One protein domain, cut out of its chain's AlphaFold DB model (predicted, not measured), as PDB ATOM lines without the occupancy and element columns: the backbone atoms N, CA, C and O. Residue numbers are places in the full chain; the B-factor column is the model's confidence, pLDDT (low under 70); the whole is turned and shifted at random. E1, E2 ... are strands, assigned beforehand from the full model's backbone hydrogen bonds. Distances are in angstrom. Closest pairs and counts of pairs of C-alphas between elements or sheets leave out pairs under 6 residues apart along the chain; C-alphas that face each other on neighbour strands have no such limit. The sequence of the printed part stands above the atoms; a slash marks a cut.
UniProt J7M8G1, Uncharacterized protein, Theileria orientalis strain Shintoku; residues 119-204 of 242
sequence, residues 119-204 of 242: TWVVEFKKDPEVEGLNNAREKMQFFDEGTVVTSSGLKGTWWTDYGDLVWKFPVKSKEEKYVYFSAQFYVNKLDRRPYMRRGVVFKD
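This is residues 119 to 204 of the 242 residues of an uncharacterized protein of Theileria orientalis strain Shintoku (UniProt J7M8G1). One sheet of seven strands folds back on itself like an open, partly rolled barrel: the leaf E1 E2 E3 faces the leaf E5 E6 E7, and E4 is the hinge. The E6 and E7 hairpin is long and lies along the elongated outline, with the E5 to E6 link at one end and the E6 to E7 link at the other. The 86 printed residues hold seven named strands and no named helix, an all-strand domain with sheet order E1 E2 E3 E4 E5 E6 E7, all antiparallel. The whole is compact, with a radius of gyration of the C-alphas of 13.1 A and spans of 44 by 25 by 21 A.

Begin at the hinge, E4, residues 155 to 161, where the pairing is staggered: residues 155 to 157 pair with E3, residues 147 to 150, and residues 157 to 161 with E5, residues 164 to 170. Between E3 and E4 look for N 156 and O 148, 2.8 A apart, and between E4 and E5 for N 159 and O 166, 2.8 A. On the E3 side comes E2, residues 137 to 142, with N 141 and O 149 at 2.9 A, and then the edge strand E1, residues 119 to 123, with N 120 and O 140 at 2.8 A. On the E5 side comes E6, residues 178 to 187, with N 165 and O 183 at 2.8 A, and then the other edge strand E7, residues 194 to 203, with N 182 and O 200 at 3.0 A. The seven strands form a meander, each strand the antiparallel neighbour of the one before. The sheet is strongly twisted and curled like part of a barrel, its way across turning by 151 degrees. The edge strands E1 and E7 are apart.

Find C-alpha 119 at (-37.355, 8.370, -15.791), where E1 begins; it runs 13.1 A to C-alpha 123. E2, 137 to 142, is 16.0 A long, E3, 147 to 150, 10.2 A, E4, 155 to 161, 19.7 A, and E5, 164 to 170, 20.1 A. E6 starts at C-alpha 178, (-50.339, -9.983, -14.922), and covers 29.3 A to C-alpha 187. E7 covers 26.7 A, bends by 51 degrees at residue 198 and ends at C-alpha 203, (-46.359, -14.516, -15.703).

The C-alphas of Glu 175 and Leu 190, the two farthest apart, are 45.0 A from each other. The printed part has no cut. The link E1 to E2, residues 124 to 136, is long. Mean pLDDT of the printed part is 73.1; 34 residues are under 70, among them 172 to 176 and 185 to 204.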
ATOM      1  N   THR A 119     -37.056   9.223 -14.631       73.69
ATOM      2  CA  THR A 119     -37.355   8.370 -15.791       73.69
ATOM      3  C   THR A 119     -36.238   7.352 -15.973       73.69
ATOM      4  O   THR A 119     -35.085   7.717 -16.195       73.69
ATOM      5  N   TRP A 120     -36.586   6.074 -15.914       77.38
ATOM      6  CA  TRP A 120     -35.665   4.951 -16.049       77.38
ATOM      7  C   TRP A 120     -35.760   4.341 -17.437       77.38
ATOM      8  O   TRP A 120     -36.846   4.251 -17.995       77.38
ATOM      9  N   VAL A 121     -34.636   3.890 -17.991       77.81
ATOM     10  CA  VAL A 121     -34.623   3.089 -19.222       77.81
ATOM     11  C   VAL A 121     -34.447   1.631 -18.825       77.81
ATOM     12  O   VAL A 121     -33.416   1.259 -18.267       77.81
ATOM     13  N   VAL A 122     -35.461   0.813 -19.088       78.00
ATOM     14  CA  VAL A 122     -35.451  -0.625 -18.815       78.00
ATOM     15  C   VAL A 122     -35.160  -1.363 -20.109       78.00
ATOM     16  O   VAL A 122     -35.873  -1.192 -21.096       78.00
ATOM     17  N   GLU A 123     -34.115  -2.189 -20.105       75.31
ATOM     18  CA  GLU A 123     -33.727  -2.992 -21.265       75.31
ATOM     19  C   GLU A 123     -34.119  -4.459 -21.073       75.31
ATOM     20  O   GLU A 123     -33.679  -5.130 -20.133       75.31
ATOM     21  N   PHE A 124     -34.928  -4.975 -21.991       74.38
ATOM     22  CA  PHE A 124     -35.381  -6.354 -22.011       74.38
ATOM     23  C   PHE A 124     -34.492  -7.185 -22.936       74.38
ATOM     24  O   PHE A 124     -34.364  -6.910 -24.126       74.38
ATOM     25  N   LYS A 125     -33.885  -8.251 -22.398       66.88
ATOM     26  CA  LYS A 125     -33.083  -9.199 -23.201       66.88
ATOM     27  C   LYS A 125     -33.923 -10.058 -24.147       66.88
ATOM     28  O   LYS A 125     -33.394 -10.599 -25.112       66.88
ATOM     29  N   LYS A 126     -35.190 -10.265 -23.804       67.25
ATOM     30  CA  LYS A 126     -36.181 -11.012 -24.576       67.25
ATOM     31  C   LYS A 126     -37.460 -10.198 -24.580       67.25
ATOM     32  O   LYS A 126     -37.698  -9.486 -23.606       67.25
ATOM     33  N   ASP A 127     -38.243 -10.331 -25.643       68.12
ATOM     34  CA  ASP A 127     -39.556  -9.702 -25.744       68.12
ATOM     35  C   ASP A 127     -40.366 -10.003 -24.464       68.12
ATOM     36  O   ASP A 127     -40.526 -11.180 -24.116       68.12
ATOM     37  N   PRO A 128     -40.793  -8.974 -23.707       67.00
ATOM     38  CA  PRO A 128     -41.494  -9.163 -22.444       67.00
ATOM     39  C   PRO A 128     -42.879  -9.816 -22.598       67.00
ATOM     40  O   PRO A 128     -43.518 -10.092 -21.582       67.00
ATOM     41  N   GLU A 129     -43.339 -10.119 -23.820       70.31
ATOM     42  CA  GLU A 129     -44.640 -10.735 -24.104       70.31
ATOM     43  C   GLU A 129     -45.793  -9.989 -23.385       70.31
ATOM     44  O   GLU A 129     -46.740 -10.609 -22.875       70.31
ATOM     45  N   VAL A 130     -45.677  -8.661 -23.289       72.12
ATOM     46  CA  VAL A 130     -46.702  -7.742 -22.781       72.12
ATOM     47  C   VAL A 130     -47.149  -6.873 -23.946       72.12
ATOM     48  O   VAL A 130     -46.341  -6.160 -24.537       72.12
ATOM     49  N   GLU A 131     -48.441  -6.906 -24.270       68.81
ATOM     50  CA  GLU A 131     -49.011  -6.064 -25.326       68.81
ATOM     51  C   GLU A 131     -48.782  -4.574 -25.011       68.81
ATOM     52  O   GLU A 131     -49.279  -4.058 -24.009       68.81
ATOM     53  N   GLY A 132     -48.032  -3.879 -25.873       68.62
ATOM     54  CA  GLY A 132     -47.655  -2.471 -25.686       68.62
ATOM     55  C   GLY A 132     -46.225  -2.251 -25.181       68.62
ATOM     56  O   GLY A 132     -45.789  -1.105 -25.093       68.62
ATOM     57  N   LEU A 133     -45.471  -3.316 -24.898       72.12
ATOM     58  CA  LEU A 133     -44.026  -3.286 -24.646       72.12
ATOM     59  C   LEU A 133     -43.300  -3.970 -25.811       72.12
ATOM     60  O   LEU A 133     -42.790  -5.076 -25.681       72.12
ATOM     61  N   ASN A 134     -43.277  -3.308 -26.968       62.50
ATOM     62  CA  ASN A 134     -42.741  -3.894 -28.205       62.50
ATOM     63  C   ASN A 134     -41.227  -3.677 -28.373       62.50
ATOM     64  O   ASN A 134     -40.617  -4.216 -29.293       62.50
ATOM     65  N   ASN A 135     -40.620  -2.857 -27.514       64.38
ATOM     66  CA  ASN A 135     -39.231  -2.448 -27.656       64.38
ATOM     67  C   ASN A 135     -38.327  -3.210 -26.686       64.38
ATOM     68  O   ASN A 135     -38.645  -3.392 -25.512       64.38
ATOM     69  N   ALA A 136     -37.122  -3.550 -27.151       70.00
ATOM     70  CA  ALA A 136     -36.052  -4.062 -26.293       70.00
ATOM     71  C   ALA A 136     -35.615  -3.047 -25.219       70.00
ATOM     72  O   ALA A 136     -34.918  -3.410 -24.277       70.00
ATOM     73  N   ARG A 137     -36.006  -1.773 -25.354       78.19
ATOM     74  CA  ARG A 137     -35.768  -0.705 -24.384       78.19
ATOM     75  C   ARG A 137     -37.036   0.114 -24.207       78.19
ATOM     76  O   ARG A 137     -37.558   0.627 -25.190       78.19
ATOM     77  N   GLU A 138     -37.473   0.293 -22.969       83.44
ATOM     78  CA  GLU A 138     -38.653   1.090 -22.642       83.44
ATOM     79  C   GLU A 138     -38.319   2.120 -21.562       83.44
ATOM     80  O   GLU A 138     -37.618   1.808 -20.596       83.44
ATOM     81  N   LYS A 139     -38.834   3.348 -21.701       84.62
ATOM     82  CA  LYS A 139     -38.754   4.343 -20.628       84.62
ATOM     83  C   LYS A 139     -39.895   4.130 -19.641       84.62
ATOM     84  O   LYS A 139     -41.038   3.959 -20.048       84.62
ATOM     85  N   MET A 140     -39.593   4.169 -18.351       86.75
ATOM     86  CA  MET A 140     -40.557   3.962 -17.274       86.75
ATOM     87  C   MET A 140     -40.419   5.048 -16.215       86.75
ATOM     88  O   MET A 140     -39.308   5.411 -15.831       86.75
ATOM     89  N   GLN A 141     -41.551   5.542 -15.728       86.19
ATOM     90  CA  GLN A 141     -41.632   6.423 -14.569       86.19
ATOM     91  C   GLN A 141     -42.347   5.698 -13.437       86.19
ATOM     92  O   GLN A 141     -43.419   5.123 -13.635       86.19
ATOM     93  N   PHE A 142     -41.728   5.721 -12.262       84.44
ATOM     94  CA  PHE A 142     -42.276   5.165 -11.032       84.44
ATOM     95  C   PHE A 142     -42.791   6.316 -10.174       84.44
ATOM     96  O   PHE A 142     -42.084   7.307  -9.987       84.44
ATOM     97  N   PHE A 143     -44.009   6.180  -9.669       85.31
ATOM     98  CA  PHE A 143     -44.678   7.178  -8.842       85.31
ATOM     99  C   PHE A 143     -44.872   6.667  -7.414       85.31
ATOM    100  O   PHE A 143     -44.947   5.456  -7.190       85.31
ATOM    101  N   ASP A 144     -44.961   7.578  -6.450       79.88
ATOM    102  CA  ASP A 144     -45.014   7.256  -5.018       79.88
ATOM    103  C   ASP A 144     -46.215   6.426  -4.604       79.88
ATOM    104  O   ASP A 144     -46.117   5.581  -3.718       79.88
ATOM    105  N   GLU A 145     -47.346   6.627  -5.268       83.25
ATOM    106  CA  GLU A 145     -48.580   5.896  -5.012       83.25
ATOM    107  C   GLU A 145     -48.515   4.414  -5.431       83.25
ATOM    108  O   GLU A 145     -49.506   3.694  -5.322       83.25
ATOM    109  N   GLY A 146     -47.364   3.943  -5.925       85.25
ATOM    110  CA  GLY A 146     -47.178   2.572  -6.392       85.25
ATOM    111  C   GLY A 146     -47.568   2.372  -7.855       85.25
ATOM    112  O   GLY A 146     -47.696   1.235  -8.304       85.25
ATOM    113  N   THR A 147     -47.735   3.448  -8.628       89.50
ATOM    114  CA  THR A 147     -48.018   3.378 -10.071       89.50
ATOM    115  C   THR A 147     -46.724   3.396 -10.879       89.50
ATOM    116  O   THR A 147     -45.795   4.142 -10.570       89.50
ATOM    117  N   VAL A 148     -46.643   2.577 -11.928       89.50
ATOM    118  CA  VAL A 148     -45.586   2.664 -12.948       89.50
ATOM    119  C   VAL A 148     -46.212   2.954 -14.306       89.50
ATOM    120  O   VAL A 148     -47.210   2.335 -14.674       89.50
ATOM    121  N   VAL A 149     -45.638   3.898 -15.051       89.75
ATOM    122  CA  VAL A 149     -46.113   4.287 -16.385       89.75
ATOM    123  C   VAL A 149     -44.972   4.171 -17.384       89.75
ATOM    124  O   VAL A 149     -43.882   4.698 -17.158       89.75
ATOM    125  N   THR A 150     -45.211   3.466 -18.485       89.12
ATOM    126  CA  THR A 150     -44.256   3.351 -19.593       89.12
ATOM    127  C   THR A 150     -44.416   4.505 -20.582       89.12
ATOM    128  O   THR A 150     -45.482   5.116 -20.678       89.12
ATOM    129  N   SER A 151     -43.383   4.778 -21.382       86.19
ATOM    130  CA  SER A 151     -43.480   5.713 -22.512       86.19
ATOM    131  C   SER A 151     -44.536   5.306 -23.540       86.19
ATOM    132  O   SER A 151     -45.123   6.173 -24.179       86.19
ATOM    133  N   SER A 152     -44.818   4.009 -23.666       83.50
ATOM    134  CA  SER A 152     -45.907   3.477 -24.486       83.50
ATOM    135  C   SER A 152     -47.311   3.683 -23.894       83.50
ATOM    136  O   SER A 152     -48.299   3.275 -24.504       83.50
ATOM    137  N   GLY A 153     -47.424   4.315 -22.722       84.81
ATOM    138  CA  GLY A 153     -48.694   4.613 -22.059       84.81
ATOM    139  C   GLY A 153     -49.278   3.443 -21.263       84.81
ATOM    140  O   GLY A 153     -50.401   3.540 -20.764       84.81
ATOM    141  N   LEU A 154     -48.534   2.344 -21.114       86.94
ATOM    142  CA  LEU A 154     -48.943   1.208 -20.301       86.94
ATOM    143  C   LEU A 154     -48.804   1.564 -18.819       86.94
ATOM    144  O   LEU A 154     -47.747   2.007 -18.364       86.94
ATOM    145  N   LYS A 155     -49.878   1.346 -18.062       89.88
ATOM    146  CA  LYS A 155     -49.911   1.572 -16.617       89.88
ATOM    147  C   LYS A 155     -49.855   0.246 -15.873       89.88
ATOM    148  O   LYS A 155     -50.518  -0.720 -16.248       89.88
ATOM    149  N   GLY A 156     -49.061   0.214 -14.817       89.62
ATOM    150  CA  GLY A 156     -48.867  -0.939 -13.953       89.62
ATOM    151  C   GLY A 156     -48.761  -0.535 -12.491       89.62
ATOM    152  O   GLY A 156     -48.877   0.640 -12.141       89.62
ATOM    153  N   THR A 157     -48.511  -1.524 -11.644       90.50
ATOM    154  CA  THR A 157     -48.310  -1.328 -10.203       90.50
ATOM    155  C   THR A 157     -46.910  -1.779  -9.820       90.50
ATOM    156  O   THR A 157     -46.441  -2.791 -10.344       90.50
ATOM    157  N   TRP A 158     -46.254  -1.080  -8.901       90.44
ATOM    158  CA  TRP A 158     -44.943  -1.444  -8.378       90.44
ATOM    159  C   TRP A 158     -44.900  -1.384  -6.851       90.44
ATOM    160  O   TRP A 158     -45.686  -0.690  -6.213       90.44
ATOM    161  N   TRP A 159     -43.998  -2.169  -6.274       86.62
ATOM    162  CA  TRP A 159     -43.721  -2.230  -4.844       86.62
ATOM    163  C   TRP A 159     -42.307  -2.775  -4.614       86.62
ATOM    164  O   TRP A 159     -41.593  -3.153  -5.545       86.62
ATOM    165  N   THR A 160     -41.894  -2.830  -3.353       80.62
ATOM    166  CA  THR A 160     -40.623  -3.438  -2.948       80.62
ATOM    167  C   THR A 160     -40.873  -4.727  -2.186       80.62
ATOM    168  O   THR A 160     -41.677  -4.727  -1.254       80.62
ATOM    169  N   ASP A 161     -40.159  -5.797  -2.527       76.19
ATOM    170  CA  ASP A 161     -40.246  -7.078  -1.825       76.19
ATOM    171  C   ASP A 161     -38.846  -7.591  -1.459       76.19
ATOM    172  O   ASP A 161     -37.992  -7.773  -2.320       76.19
ATOM    173  N   TYR A 162     -38.570  -7.761  -0.163       70.69
ATOM    174  CA  TYR A 162     -37.268  -8.196   0.385       70.69
ATOM    175  C   TYR A 162     -36.008  -7.455  -0.132       70.69
ATOM    176  O   TYR A 162     -34.894  -7.992  -0.063       70.69
ATOM    177  N   GLY A 163     -36.160  -6.200  -0.571       66.81
ATOM    178  CA  GLY A 163     -35.086  -5.365  -1.130       66.81
ATOM    179  C   GLY A 163     -35.002  -5.376  -2.660       66.81
ATOM    180  O   GLY A 163     -34.190  -4.641  -3.221       66.81
ATOM    181  N   ASP A 164     -35.856  -6.154  -3.319       74.81
ATOM    182  CA  ASP A 164     -35.999  -6.181  -4.768       74.81
ATOM    183  C   ASP A 164     -37.129  -5.228  -5.192       74.81
ATOM    184  O   ASP A 164     -38.146  -5.084  -4.505       74.81
ATOM    185  N   LEU A 165     -36.953  -4.565  -6.335       80.25
ATOM    186  CA  LEU A 165     -38.027  -3.850  -7.012       80.25
ATOM    187  C   LEU A 165     -38.917  -4.860  -7.708       80.25
ATOM    188  O   LEU A 165     -38.410  -5.674  -8.480       80.25
ATOM    189  N   VAL A 166     -40.224  -4.763  -7.510       85.88
ATOM    190  CA  VAL A 166     -41.194  -5.586  -8.222       85.88
ATOM    191  C   VAL A 166     -42.223  -4.686  -8.882       85.88
ATOM    192  O   VAL A 166     -42.725  -3.753  -8.263       85.88
ATOM    193  N   TRP A 167     -42.551  -4.952 -10.142       89.25
ATOM    194  CA  TRP A 167     -43.655  -4.286 -10.823       89.25
ATOM    195  C   TRP A 167     -44.413  -5.247 -11.722       89.25
ATOM    196  O   TRP A 167     -43.893  -6.291 -12.114       89.25
ATOM    197  N   LYS A 168     -45.664  -4.914 -12.030       89.50
ATOM    198  CA  LYS A 168     -46.518  -5.734 -12.880       89.50
ATOM    199  C   LYS A 168     -47.330  -4.900 -13.855       89.50
ATOM    200  O   LYS A 168     -47.780  -3.807 -13.513       89.50
ATOM    201  N   PHE A 169     -47.578  -5.468 -15.029       87.25
ATOM    202  CA  PHE A 169     -48.490  -4.914 -16.027       87.25
ATOM    203  C   PHE A 169     -49.644  -5.884 -16.306       87.25
ATOM    204  O   PHE A 169     -49.415  -7.100 -16.323       87.25
ATOM    205  N   PRO A 170     -50.873  -5.380 -16.512       80.00
ATOM    206  CA  PRO A 170     -52.005  -6.211 -16.901       80.00
ATOM    207  C   PRO A 170     -51.840  -6.726 -18.336       80.00
ATOM    208  O   PRO A 170     -51.347  -6.022 -19.219       80.00
ATOM    209  N   VAL A 171     -52.287  -7.954 -18.584       76.50
ATOM    210  CA  VAL A 171     -52.376  -8.533 -19.928       76.50
ATOM    211  C   VAL A 171     -53.724  -8.132 -20.531       76.50
ATOM    212  O   VAL A 171     -54.758  -8.634 -20.100       76.50
ATOM    213  N   LYS A 172     -53.722  -7.243 -21.535       64.44
ATOM    214  CA  LYS A 172     -54.937  -6.667 -22.159       64.44
ATOM    215  C   LYS A 172     -56.003  -7.695 -22.547       64.44
ATOM    216  O   LYS A 172     -57.189  -7.415 -22.439       64.44
ATOM    217  N   SER A 173     -55.591  -8.877 -22.990       60.56
ATOM    218  CA  SER A 173     -56.491  -9.907 -23.505       60.56
ATOM    219  C   SER A 173     -57.156 -10.779 -22.429       60.56
ATOM    220  O   SER A 173     -58.003 -11.604 -22.777       60.56
ATOM    221  N   LYS A 174     -56.789 -10.662 -21.140       59.91
ATOM    222  CA  LYS A 174     -57.356 -11.480 -20.049       59.91
ATOM    223  C   LYS A 174     -57.437 -10.679 -18.749       59.91
ATOM    224  O   LYS A 174     -56.402 -10.390 -18.149       59.91
ATOM    225  N   GLU A 175     -58.659 -10.397 -18.298       57.66
ATOM    226  CA  GLU A 175     -58.906  -9.897 -16.942       57.66
ATOM    227  C   GLU A 175     -58.181 -10.798 -15.922       57.66
ATOM    228  O   GLU A 175     -58.089 -12.017 -16.096       57.66
ATOM    229  N   GLU A 176     -57.578 -10.173 -14.908       66.38
ATOM    230  CA  GLU A 176     -56.845 -10.821 -13.807       66.38
ATOM    231  C   GLU A 176     -55.506 -11.504 -14.139       66.38
ATOM    232  O   GLU A 176     -54.949 -12.188 -13.280       66.38
ATOM    233  N   LYS A 177     -54.933 -11.309 -15.335       72.12
ATOM    234  CA  LYS A 177     -53.576 -11.803 -15.631       72.12
ATOM    235  C   LYS A 177     -52.552 -10.692 -15.678       72.12
ATOM    236  O   LYS A 177     -52.726  -9.701 -16.383       72.12
ATOM    237  N   TYR A 178     -51.437 -10.925 -15.002       80.44
ATOM    238  CA  TYR A 178     -50.339  -9.983 -14.922       80.44
ATOM    239  C   TYR A 178     -49.023 -10.604 -15.389       80.44
ATOM    240  O   TYR A 178     -48.758 -11.805 -15.246       80.44
ATOM    241  N   VAL A 179     -48.179  -9.745 -15.952       79.38
ATOM    242  CA  VAL A 179     -46.758 -10.023 -16.157       79.38
ATOM    243  C   VAL A 179     -45.993  -9.251 -15.106       79.38
ATOM    244  O   VAL A 179     -46.132  -8.035 -15.002       79.38
ATOM    245  N   TYR A 180     -45.210  -9.978 -14.329       82.62
ATOM    246  CA  TYR A 180     -44.420  -9.476 -13.229       82.62
ATOM    247  C   TYR A 180     -42.959  -9.390 -13.632       82.62
ATOM    248  O   TYR A 180     -42.414 -10.242 -14.341       82.62
ATOM    249  N   PHE A 181     -42.319  -8.374 -13.094       83.00
ATOM    250  CA  PHE A 181     -40.922  -8.068 -13.269       83.00
ATOM    251  C   PHE A 181     -40.330  -7.875 -11.883       83.00
ATOM    252  O   PHE A 181     -40.931  -7.217 -11.037       83.00
ATOM    253  N   SER A 182     -39.160  -8.454 -11.645       82.38
ATOM    254  CA  SER A 182     -38.397  -8.235 -10.419       82.38
ATOM    255  C   SER A 182     -36.963  -7.880 -10.768       82.38
ATOM    256  O   SER A 182     -36.373  -8.545 -11.618       82.38
ATOM    257  N   ALA A 183     -36.406  -6.849 -10.136       76.50
ATOM    258  CA  ALA A 183     -35.027  -6.415 -10.325       76.50
ATOM    259  C   ALA A 183     -34.363  -6.090  -8.984       76.50
ATOM    260  O   ALA A 183     -34.977  -5.518  -8.089       76.50
ATOM    261  N   GLN A 184     -33.077  -6.411  -8.864       74.12
ATOM    262  CA  GLN A 184     -32.293  -6.111  -7.668       74.12
ATOM    263  C   GLN A 184     -31.447  -4.859  -7.888       74.12
ATOM    264  O   GLN A 184     -30.828  -4.711  -8.947       74.12
ATOM    265  N   PHE A 185     -31.340  -4.001  -6.877       68.31
ATOM    266  CA  PHE A 185     -30.437  -2.854  -6.932       68.31
ATOM    267  C   PHE A 185     -29.046  -3.200  -6.441       68.31
ATOM    268  O   PHE A 185     -28.860  -3.825  -5.398       68.31
ATOM    269  N   TYR A 186     -28.058  -2.723  -7.184       60.53
ATOM    270  CA  TYR A 186     -26.667  -2.740  -6.776       60.53
ATOM    271  C   TYR A 186     -26.073  -1.354  -6.988       60.53
ATOM    272  O   TYR A 186     -26.449  -0.629  -7.906       60.53
ATOM    273  N   VAL A 187     -25.104  -0.999  -6.152       55.72
ATOM    274  CA  VAL A 187     -24.230   0.149  -6.397       55.72
ATOM    275  C   VAL A 187     -22.969  -0.390  -7.041       55.72
ATOM    276  O   VAL A 187     -22.335  -1.307  -6.506       55.72
ATOM    277  N   ASN A 188     -22.615   0.130  -8.210       53.69
ATOM    278  CA  ASN A 188     -21.338  -0.215  -8.807       53.69
ATOM    279  C   ASN A 188     -20.219   0.422  -7.964       53.69
ATOM    280  O   ASN A 188     -20.247   1.603  -7.632       53.69
ATOM    281  N   LYS A 189     -19.245  -0.397  -7.551       58.84
ATOM    282  CA  LYS A 189     -18.170   0.034  -6.647       58.84
ATOM    283  C   LYS A 189     -17.220   1.046  -7.293       58.84
ATOM    284  O   LYS A 189     -16.580   1.793  -6.563       58.84
ATOM    285  N   LEU A 190     -17.117   1.050  -8.624       58.84
ATOM    286  CA  LEU A 190     -16.169   1.887  -9.364       58.84
ATOM    287  C   LEU A 190     -16.681   3.318  -9.566       58.84
ATOM    288  O   LEU A 190     -15.953   4.270  -9.319       58.84
ATOM    289  N   ASP A 191     -17.932   3.472  -9.988       56.91
ATOM    290  CA  ASP A 191     -18.544   4.761 -10.347       56.91
ATOM    291  C   ASP A 191     -19.576   5.250  -9.311       56.91
ATOM    292  O   ASP A 191     -20.098   6.357  -9.436       56.91
ATOM    293  N   ARG A 192     -19.874   4.432  -8.289       54.53
ATOM    294  CA  ARG A 192     -20.901   4.668  -7.260       54.53
ATOM    295  C   ARG A 192     -22.293   4.941  -7.830       54.53
ATOM    296  O   ARG A 192     -23.130   5.526  -7.145       54.53
ATOM    297  N   ARG A 193     -22.569   4.510  -9.065       48.97
ATOM    298  CA  ARG A 193     -23.887   4.679  -9.682       48.97
ATOM    299  C   ARG A 193     -24.787   3.483  -9.354       48.97
ATOM    300  O   ARG A 193     -24.312   2.339  -9.350       48.97
ATOM    301  N   PRO A 194     -26.077   3.716  -9.057       57.56
ATOM    302  CA  PRO A 194     -27.038   2.637  -8.894       57.56
ATOM    303  C   PRO A 194     -27.293   1.965 -10.248       57.56
ATOM    304  O   PRO A 194     -27.441   2.637 -11.266       57.56
ATOM    305  N   TYR A 195     -27.376   0.640 -10.265       58.09
ATOM    306  CA  TYR A 195     -27.801  -0.114 -11.439       58.09
ATOM    307  C   TYR A 195     -28.700  -1.284 -11.037       58.09
ATOM    308  O   TYR A 195     -28.579  -1.850  -9.947       58.09
ATOM    309  N   MET A 196     -29.612  -1.653 -11.935       64.06
ATOM    310  CA  MET A 196     -30.466  -2.827 -11.770       64.06
ATOM    311  C   MET A 196     -29.742  -4.070 -12.299       64.06
ATOM    312  O   MET A 196     -29.258  -4.094 -13.432       64.06
ATOM    313  N   ARG A 197     -29.674  -5.129 -11.493       55.47
ATOM    314  CA  ARG A 197     -29.071  -6.418 -11.859       55.47
ATOM    315  C   ARG A 197     -30.113  -7.524 -11.696       55.47
ATOM    316  O   ARG A 197     -30.846  -7.538 -10.717       55.47
ATOM    317  N   ARG A 198     -30.114  -8.492 -12.624       56.62
ATOM    318  CA  ARG A 198     -30.992  -9.687 -12.624       56.62
ATOM    319  C   ARG A 198     -32.490  -9.348 -12.643       56.62
ATOM    320  O   ARG A 198     -33.189  -9.569 -11.664       56.62
ATOM    321  N   GLY A 199     -32.967  -8.872 -13.791       55.28
ATOM    322  CA  GLY A 199     -34.395  -8.827 -14.097       55.28
ATOM    323  C   GLY A 199     -34.953 -10.238 -14.309       55.28
ATOM    324  O   GLY A 199     -34.471 -10.935 -15.204       55.28
ATOM    325  N   VAL A 200     -35.931 -10.677 -13.518       56.31
ATOM    326  CA  VAL A 200     -36.704 -11.902 -13.794       56.31
ATOM    327  C   VAL A 200     -38.098 -11.493 -14.247       56.31
ATOM    328  O   VAL A 200     -38.770 -10.730 -13.558       56.31
ATOM    329  N   VAL A 201     -38.518 -12.009 -15.403       52.06
ATOM    330  CA  VAL A 201     -39.884 -11.861 -15.918       52.06
ATOM    331  C   VAL A 201     -40.644 -13.141 -15.598       52.06
ATOM    332  O   VAL A 201     -40.181 -14.233 -15.935       52.06
ATOM    333  N   PHE A 202     -41.794 -13.028 -14.945       60.75
ATOM    334  CA  PHE A 202     -42.679 -14.157 -14.676       60.75
ATOM    335  C   PHE A 202     -44.134 -13.765 -14.928       60.75
ATOM    336  O   PHE A 202     -44.523 -12.615 -14.769       60.75
ATOM    337  N   LYS A 203     -44.945 -14.722 -15.373       51.88
ATOM    338  CA  LYS A 203     -46.359 -14.516 -15.703       51.88
ATOM    339  C   LYS A 203     -47.236 -15.314 -14.762       51.88
ATOM    340  O   LYS A 203     -46.825 -16.387 -14.309       51.88
ATOM    341  N   ASP A 204     -48.461 -14.846 -14.556       48.56
ATOM    342  CA  ASP A 204     -49.466 -15.665 -13.890       48.56
ATOM    343  C   ASP A 204     -49.649 -17.006 -14.598       48.56
ATOM    344  O   ASP A 204     -49.648 -17.120 -15.832       48.56
TER     345      ASP A 204